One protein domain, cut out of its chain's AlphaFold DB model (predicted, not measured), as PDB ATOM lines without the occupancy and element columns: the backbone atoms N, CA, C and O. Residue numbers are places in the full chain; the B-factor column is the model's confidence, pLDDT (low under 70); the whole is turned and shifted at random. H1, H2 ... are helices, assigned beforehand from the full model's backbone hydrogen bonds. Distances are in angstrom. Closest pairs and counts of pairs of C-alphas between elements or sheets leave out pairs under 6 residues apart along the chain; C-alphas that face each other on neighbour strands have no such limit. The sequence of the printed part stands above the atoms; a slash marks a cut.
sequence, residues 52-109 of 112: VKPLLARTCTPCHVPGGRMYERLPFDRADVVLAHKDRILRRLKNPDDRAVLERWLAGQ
ATOM      1  N   VAL A  52     -12.864  52.432  41.984       96.62
ATOM      2  CA  VAL A  52     -13.895  51.634  42.672       96.62
ATOM      3  C   VAL A  52     -14.422  50.498  41.802       96.62
ATOM      4  O   VAL A  52     -14.538  49.364  42.260       96.62
ATOM      5  N   LYS A  53     -14.712  50.762  40.532       96.44
ATOM      6  CA  LYS A  53     -15.238  49.761  39.602       96.44
ATOM      7  C   LYS A  53     -14.309  48.553  39.414       96.44
ATOM      8  O   LYS A  53     -14.785  47.434  39.618       96.44
ATOM      9  N   PRO A  54     -13.002  48.703  39.108       95.62
ATOM     10  CA  PRO A  54     -12.104  47.550  38.998       95.62
ATOM     11  C   PRO A  54     -11.917  46.816  40.330       95.62
ATOM     12  O   PRO A  54     -11.659  45.613  40.335       95.62
ATOM     13  N   LEU A  55     -12.073  47.512  41.460       95.94
ATOM     14  CA  LEU A  55     -12.077  46.912  42.790       95.94
ATOM     15  C   LEU A  55     -13.292  46.008  43.000       95.94
ATOM     16  O   LEU A  55     -13.145  44.837  43.345       95.94
ATOM     17  N   LEU A  56     -14.498  46.499  42.733       95.94
ATOM     18  CA  LEU A  56     -15.701  45.680  42.877       95.94
ATOM     19  C   LEU A  56     -15.736  44.546  41.848       95.94
ATOM     20  O   LEU A  56     -16.193  43.449  42.170       95.94
ATOM     21  N   ALA A  57     -15.177  44.765  40.657       94.69
ATOM     22  CA  ALA A  57     -15.010  43.720  39.659       94.69
ATOM     23  C   ALA A  57     -14.102  42.584  40.156       94.69
ATOM     24  O   ALA A  57     -14.445  41.436  39.939       94.69
ATOM     25  N   ARG A  58     -12.997  42.840  40.874       93.94
ATOM     26  CA  ARG A  58     -12.163  41.742  41.415       93.94
ATOM     27  C   ARG A  58     -12.776  41.044  42.633       93.94
ATOM     28  O   ARG A  58     -12.550  39.854  42.828       93.94
ATOM     29  N   THR A  59     -13.537  41.758  43.467       93.25
ATOM     30  CA  THR A  59     -14.020  41.224  44.757       93.25
ATOM     31  C   THR A  59     -15.427  40.622  44.689       93.25
ATOM     32  O   THR A  59     -15.770  39.762  45.497       93.25
ATOM     33  N   CYS A  60     -16.278  41.074  43.766       93.00
ATOM     34  CA  CYS A  60     -17.697  40.692  43.696       93.00
ATOM     35  C   CYS A  60     -18.054  39.862  42.448       93.00
ATOM     36  O   CYS A  60     -19.231  39.580  42.186       93.00
ATOM     37  N   THR A  61     -17.042  39.414  41.705       90.19
ATOM     38  CA  THR A  61     -17.165  38.382  40.671       90.19
ATOM     39  C   THR A  61     -17.305  36.977  41.250       90.19
ATOM     40  O   THR A  61     -16.843  36.710  42.358       90.19
ATOM     41  N   PRO A  62     -17.924  36.047  40.502       92.12
ATOM     42  CA  PRO A  62     -18.532  36.230  39.176       92.12
ATOM     43  C   PRO A  62     -19.998  36.705  39.230       92.12
ATOM     44  O   PRO A  62     -20.708  36.644  38.234       92.12
ATOM     45  N   CYS A  63     -20.507  37.136  40.390       95.25
ATOM     46  CA  CYS A  63     -21.952  37.300  40.587       95.25
ATOM     47  C   CYS A  63     -22.512  38.659  40.133       95.25
ATOM     48  O   CYS A  63     -23.635  38.687  39.639       95.25
ATOM     49  N   HIS A  64     -21.768  39.756  40.315       95.69
ATOM     50  CA  HIS A  64     -22.252  41.137  40.134       95.69
ATOM     51  C   HIS A  64     -21.641  41.864  38.926       95.69
ATOM     52  O   HIS A  64     -21.592  43.092  38.889       95.69
ATOM     53  N   VAL A  65     -21.173  41.100  37.945       90.94
ATOM     54  CA  VAL A  65     -20.646  41.588  36.661       90.94
ATOM     55  C   VAL A  65     -21.612  41.249  35.527       90.94
ATOM     56  O   VAL A  65     -22.436  40.358  35.730       90.94
ATOM     57  N   PRO A  66     -21.523  41.894  34.349       93.31
ATOM     58  CA  PRO A  66     -22.376  41.561  33.210       93.31
ATOM     59  C   PRO A  66     -22.397  40.049  32.922       93.31
ATOM     60  O   PRO A  66     -21.350  39.415  32.812       93.31
ATOM     61  N   GLY A  67     -23.598  39.463  32.855       92.75
ATOM     62  CA  GLY A  67     -23.807  38.014  32.698       92.75
ATOM     63  C   GLY A  67     -23.722  37.189  33.995       92.75
ATOM     64  O   GLY A  67     -23.985  35.989  33.986       92.75
ATOM     65  N   GLY A  68     -23.389  37.811  35.125       94.38
ATOM     66  CA  GLY A  68     -23.368  37.180  36.439       94.38
ATOM     67  C   GLY A  68     -24.768  36.953  37.012       94.38
ATOM     68  O   GLY A  68     -25.678  37.761  36.834       94.38
ATOM     69  N   ARG A  69     -24.932  35.877  37.789       96.12
ATOM     70  CA  ARG A  69     -26.237  35.441  38.336       96.12
ATOM     71  C   ARG A  69     -26.985  36.477  39.197       96.12
ATOM     72  O   ARG A  69     -28.171  36.308  39.442       96.12
ATOM     73  N   MET A  70     -26.296  37.491  39.728       95.69
ATOM     74  CA  MET A  70     -26.886  38.550  40.562       95.69
ATOM     75  C   MET A  70     -26.871  39.926  39.884       95.69
ATOM     76  O   MET A  70     -27.302  40.898  40.507       95.69
ATOM     77  N   TYR A  71     -26.382  40.026  38.646       96.06
ATOM     78  CA  TYR A  71     -26.124  41.304  37.985       96.06
ATOM     79  C   TYR A  71     -27.382  42.152  37.827       96.06
ATOM     80  O   TYR A  71     -27.389  43.302  38.244       96.06
ATOM     81  N   GLU A  72     -28.477  41.561  37.345       95.62
ATOM     82  CA  GLU A  72     -29.750  42.269  37.144       95.62
ATOM     83  C   GLU A  72     -30.316  42.873  38.437       95.62
ATOM     84  O   GLU A  72     -31.064  43.845  38.402       95.62
ATOM     85  N   ARG A  73     -29.952  42.309  39.593       94.75
ATOM     86  CA  ARG A  73     -30.426  42.769  40.903       94.75
ATOM     87  C   ARG A  73     -29.514  43.829  41.509       94.75
ATOM     88  O   ARG A  73     -29.996  44.728  42.188       94.75
ATOM     89  N   LEU A  74     -28.203  43.658  41.352       95.31
ATOM     90  CA  LEU A  74     -27.172  44.482  41.981       95.31
ATOM     91  C   LEU A  74     -25.961  44.599  41.043       95.31
ATOM     92  O   LEU A  74     -24.973  43.885  41.238       95.31
ATOM     93  N   PRO A  75     -26.029  45.465  40.023       96.00
ATOM     94  CA  PRO A  75     -24.909  45.709  39.122       96.00
ATOM     95  C   PRO A  75     -23.911  46.664  39.796       96.00
ATOM     96  O   PRO A  75     -24.206  47.835  40.020       96.00
ATOM     97  N   PHE A  76     -22.738  46.159  40.193       95.69
ATOM     98  CA  PHE A  76     -21.730  46.945  40.935       95.69
ATOM     99  C   PHE A  76     -20.749  47.714  40.045       95.69
ATOM    100  O   PHE A  76     -19.886  48.436  40.536       95.69
ATOM    101  N   ASP A  77     -20.908  47.604  38.734       95.12
ATOM    102  CA  ASP A  77     -20.299  48.477  37.733       95.12
ATOM    103  C   ASP A  77     -21.018  49.831  37.598       95.12
ATOM    104  O   ASP A  77     -20.578  50.680  36.824       95.12
ATOM    105  N   ARG A  78     -22.093  50.045  38.363       96.00
ATOM    106  CA  ARG A  78     -22.900  51.263  38.387       96.00
ATOM    107  C   ARG A  78     -22.743  52.023  39.702       96.00
ATOM    108  O   ARG A  78     -23.058  51.503  40.773       96.00
ATOM    109  N   ALA A  79     -22.287  53.273  39.620       96.00
ATOM    110  CA  ALA A  79     -22.009  54.102  40.792       96.00
ATOM    111  C   ALA A  79     -23.247  54.316  41.679       96.00
ATOM    112  O   ALA A  79     -23.148  54.208  42.899       96.00
ATOM    113  N   ASP A  80     -24.417  54.544  41.080       96.31
ATOM    114  CA  ASP A  80     -25.691  54.739  41.783       96.31
ATOM    115  C   ASP A  80     -26.048  53.546  42.679       96.31
ATOM    116  O   ASP A  80     -26.412  53.710  43.846       96.31
ATOM    117  N   VAL A  81     -25.852  52.326  42.176       96.19
ATOM    118  CA  VAL A  81     -26.109  51.097  42.935       96.19
ATOM    119  C   VAL A  81     -25.123  50.945  44.089       96.19
ATOM    120  O   VAL A  81     -25.521  50.549  45.187       96.19
ATOM    121  N   VAL A  82     -23.850  51.280  43.869       96.06
ATOM    122  CA  VAL A  82     -22.815  51.226  44.909       96.06
ATOM    123  C   VAL A  82     -23.117  52.220  46.029       96.06
ATOM    124  O   VAL A  82     -23.030  51.844  47.199       96.06
ATOM    125  N   LEU A  83     -23.550  53.443  45.704       95.94
ATOM    126  CA  LEU A  83     -23.957  54.444  46.696       95.94
ATOM    127  C   LEU A  83     -25.137  53.960  47.541       95.94
ATOM    128  O   LEU A  83     -25.076  54.021  48.771       95.94
ATOM    129  N   ALA A  84     -26.163  53.405  46.894       96.00
ATOM    130  CA  ALA A  84     -27.348  52.881  47.570       96.00
ATOM    131  C   ALA A  84     -27.049  51.681  48.495       96.00
ATOM    132  O   ALA A  84     -27.815  51.402  49.414       96.00
ATOM    133  N   HIS A  85     -25.935  50.969  48.281       96.12
ATOM    134  CA  HIS A  85     -25.586  49.746  49.016       96.12
ATOM    135  C   HIS A  85     -24.250  49.830  49.771       96.12
ATOM    136  O   HIS A  85     -23.734  48.796  50.219       96.12
ATOM    137  N   LYS A  86     -23.707  51.040  49.955       95.19
ATOM    138  CA  LYS A  86     -22.369  51.306  50.507       95.19
ATOM    139  C   LYS A  86     -22.058  50.531  51.788       95.19
ATOM    140  O   LYS A  86     -21.037  49.852  51.857       95.19
ATOM    141  N   ASP A  87     -22.974  50.502  52.756       96.19
ATOM    142  CA  ASP A  87     -22.749  49.826  54.039       96.19
ATOM    143  C   ASP A  87     -22.593  48.311  53.882       96.19
ATOM    144  O   ASP A  87     -21.789  47.669  54.560       96.19
ATOM    145  N   ARG A  88     -23.370  47.704  52.976       95.25
ATOM    146  CA  ARG A  88     -23.290  46.264  52.706       95.25
ATOM    147  C   ARG A  88     -21.985  45.924  51.993       95.25
ATOM    148  O   ARG A  88     -21.389  44.898  52.315       95.25
ATOM    149  N   ILE A  89     -21.557  46.770  51.059       96.12
ATOM    150  CA  ILE A  89     -20.307  46.594  50.314       96.12
ATOM    151  C   ILE A  89     -19.114  46.724  51.267       96.12
ATOM    152  O   ILE A  89     -18.298  45.806  51.330       96.12
ATOM    153  N   LEU A  90     -19.073  47.771  52.098       96.56
ATOM    154  CA  LEU A  90     -18.015  47.979  53.094       96.56
ATOM    155  C   LEU A  90     -17.884  46.803  54.069       96.56
ATOM    156  O   LEU A  90     -16.776  46.408  54.415       96.56
ATOM    157  N   ARG A  91     -18.997  46.174  54.473       96.00
ATOM    158  CA  ARG A  91     -18.952  44.963  55.313       96.00
ATOM    159  C   ARG A  91     -18.388  43.739  54.592       96.00
ATOM    160  O   ARG A  91     -17.872  42.834  55.256       96.00
ATOM    161  N   ARG A  92     -18.541  43.652  53.270       94.69
ATOM    162  CA  ARG A  92     -18.062  42.525  52.452       94.69
ATOM    163  C   ARG A  92     -16.601  42.687  52.049       94.69
ATOM    164  O   ARG A  92     -15.921  41.677  51.903       94.69
ATOM    165  N   LEU A  93     -16.122  43.918  51.937       95.69
ATOM    166  CA  LEU A  93     -14.746  44.232  51.591       95.69
ATOM    167  C   LEU A  93     -13.833  44.026  52.808       95.69
ATOM    168  O   LEU A  93     -13.903  44.765  53.786       95.69
ATOM    169  N   LYS A  94     -13.037  42.952  52.785       92.75
ATOM    170  CA  LYS A  94     -12.185  42.548  53.921       92.75
ATOM    171  C   LYS A  94     -10.767  43.086  53.845       92.75
ATOM    172  O   LYS A  94     -10.134  43.235  54.884       92.75
ATOM    173  N   ASN A  95     -10.285  43.366  52.640       96.19
ATOM    174  CA  ASN A  95      -8.988  43.991  52.462       96.19
ATOM    175  C   ASN A  95      -9.080  45.466  52.920       96.19
ATOM    176  O   ASN A  95      -9.971  46.179  52.449       96.19
ATOM    177  N   PRO A  96      -8.219  45.914  53.855       96.00
ATOM    178  CA  PRO A  96      -8.280  47.266  54.405       96.00
ATOM    179  C   PRO A  96      -7.944  48.351  53.375       96.00
ATOM    180  O   PRO A  96      -8.568  49.409  53.415       96.00
ATOM    181  N   ASP A  97      -7.040  48.083  52.433       95.56
ATOM    182  CA  ASP A  97      -6.646  49.033  51.388       95.56
ATOM    183  C   ASP A  97      -7.783  49.238  50.386       95.56
ATOM    184  O   ASP A  97      -8.169  50.367  50.087       95.56
ATOM    185  N   ASP A  98      -8.400  48.142  49.935       95.62
ATOM    186  CA  ASP A  98      -9.595  48.213  49.096       95.62
ATOM    187  C   ASP A  98     -10.722  48.972  49.826       95.62
ATOM    188  O   ASP A  98     -11.414  49.816  49.245       95.62
ATOM    189  N   ARG A  99     -10.905  48.709  51.127       97.06
ATOM    190  CA  ARG A  99     -11.912  49.400  51.942       97.06
ATOM    191  C   ARG A  99     -11.653  50.901  52.003       97.06
ATOM    192  O   ARG A  99     -12.590  51.666  51.789       97.06
ATOM    193  N   ALA A 100     -10.401  51.311  52.199       96.00
ATOM    194  CA  ALA A 100     -10.005  52.713  52.222       96.00
ATOM    195  C   ALA A 100     -10.264  53.416  50.878       96.00
ATOM    196  O   ALA A 100     -10.737  54.554  50.864       96.00
ATOM    197  N   VAL A 101     -10.031  52.742  49.743       96.00
ATOM    198  CA  VAL A 101     -10.353  53.285  48.408       96.00
ATOM    199  C   VAL A 101     -11.848  53.574  48.277       96.00
ATOM    200  O   VAL A 101     -12.230  54.656  47.824       96.00
ATOM    201  N   LEU A 102     -12.701  52.633  48.696       96.31
ATOM    202  CA  LEU A 102     -14.149  52.821  48.646       96.31
ATOM    203  C   LEU A 102     -14.613  53.924  49.611       96.31
ATOM    204  O   LEU A 102     -15.418  54.763  49.222       96.31
ATOM    205  N   GLU A 103     -14.099  53.957  50.842       96.19
ATOM    206  CA  GLU A 103     -14.428  54.990  51.836       96.19
ATOM    207  C   GLU A 103     -14.026  56.390  51.361       96.19
ATOM    208  O   GLU A 103     -14.822  57.324  51.461       96.19
ATOM    209  N   ARG A 104     -12.835  56.534  50.771       95.25
ATOM    210  CA  ARG A 104     -12.375  57.811  50.218       95.25
ATOM    211  C   ARG A 104     -13.245  58.272  49.056       95.25
ATOM    212  O   ARG A 104     -13.586  59.449  48.984       95.25
ATOM    213  N   TRP A 105     -13.634  57.358  48.169       95.81
ATOM    214  CA  TRP A 105     -14.575  57.685  47.101       95.81
ATOM    215  C   TRP A 105     -15.928  58.136  47.656       95.81
ATOM    216  O   TRP A 105     -16.448  59.148  47.201       95.81
ATOM    217  N   LEU A 106     -16.471  57.434  48.659       95.12
ATOM    218  CA  LEU A 106     -17.749  57.765  49.299       95.12
ATOM    219  C   LEU A 106     -17.723  59.118  50.021       95.12
ATOM    220  O   LEU A 106     -18.723  59.829  49.996       95.12
ATOM    221  N   ALA A 107     -16.600  59.483  50.642       93.44
ATOM    222  CA  ALA A 107     -16.442  60.761  51.334       93.44
ATOM    223  C   ALA A 107     -16.544  61.975  50.391       93.44
ATOM    224  O   ALA A 107     -16.892  63.064  50.837       93.44
ATOM    225  N   GLY A 108     -16.260  61.791  49.096       90.69
ATOM    226  CA  GLY A 108     -16.389  62.828  48.069       90.69
ATOM    227  C   GLY A 108     -17.772  62.921  47.416       90.69
ATOM    228  O   GLY A 108     -17.931  63.696  46.475       90.69
ATOM    229  N   GLN A 109     -18.754  62.127  47.851       88.06
ATOM    230  CA  GLN A 109     -20.074  62.064  47.218       88.06
ATOM    231  C   GLN A 109     -21.060  63.014  47.896       88.06
ATOM    232  O   GLN A 109     -21.024  63.156  49.122       88.06
TER     233      GLN A 109
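Overview. This is residues 52 to 109 of the 112 residues of an uncharacterized protein of Acidobacteria bacterium (UniProt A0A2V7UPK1). The longest helix, H4, has two shorter helices beside it, H3 and H1, both running opposite ways to it, while the short helix H2 is set about perpendicular to H3 and H4. A long loop, residues 60 to 78, folds back on itself on the side away from H4 and makes the other end of the longest axis. The printed part has 58 residues with four named helices, in the order H1, H2, H3, H4, and no named strand; the class is all helix. The whole is compact, with a radius of gyration of the C-alphas of 10.7 A and spans of 29 by 21 by 17 A.

Along the chain. H4 is residues 96 to 107, 16.1 A from first to last C-alpha; it begins at C-alpha 96, (-8.280, 47.266, 54.405), and ends at C-alpha 107, (-16.442, 60.761, 51.334). H3 is residues 86 to 92, 10.0 A long. H1 is residues 52 to 59, 10.6 A long, and begins at C-alpha 52, (-13.895, 51.634, 42.672). H2 is residues 79 to 84, 8.7 A from first to last C-alpha.

Arrangement. H4 and H3 form a helical hairpin, two helices that follow each other and run opposite ways, at a shallow tilt of 3 degrees. They only just touch, with 3 pairs of C-alphas within 8 A, and H4 does so with residues 99 to 103 alone; the closest C-alphas, of Leu 90 and Arg 99, are 6.4 A apart. H1 touches H4, with the closest C-alphas, of Val 52 and Leu 102, 6.1 A apart. These two run opposite ways at a shallow tilt of 32 degrees, only just short of steep. H2 is close to H4 but not clearly touching it: the closest C-alphas, of Leu 83 and Leu 106, are 7.5 A apart, and their lines are about perpendicular, at 90 degrees. H2 is likewise close to H3 but not clearly touching, with C-alphas 82 and 89 the closest at 7.5 A, and about perpendicular at 88 degrees. H1 and H2 are near each other, their closest C-alphas 8.1 A apart, and H1 and H3 are apart. In H1, H2, H3 and H4, every O i to N i+4 pair is within hydrogen-bond range.

Size, cuts and confidence. The two C-alphas farthest apart are those of Arg 69 and Gly 108, at 30.7 A. The printed part has no cut. The link from H1 to H2, residues 60 to 78, is long; the links from H2 to H3 and from H3 to H4 are tight. The mean pLDDT of the printed part is 95.0, and no printed residue is under 70.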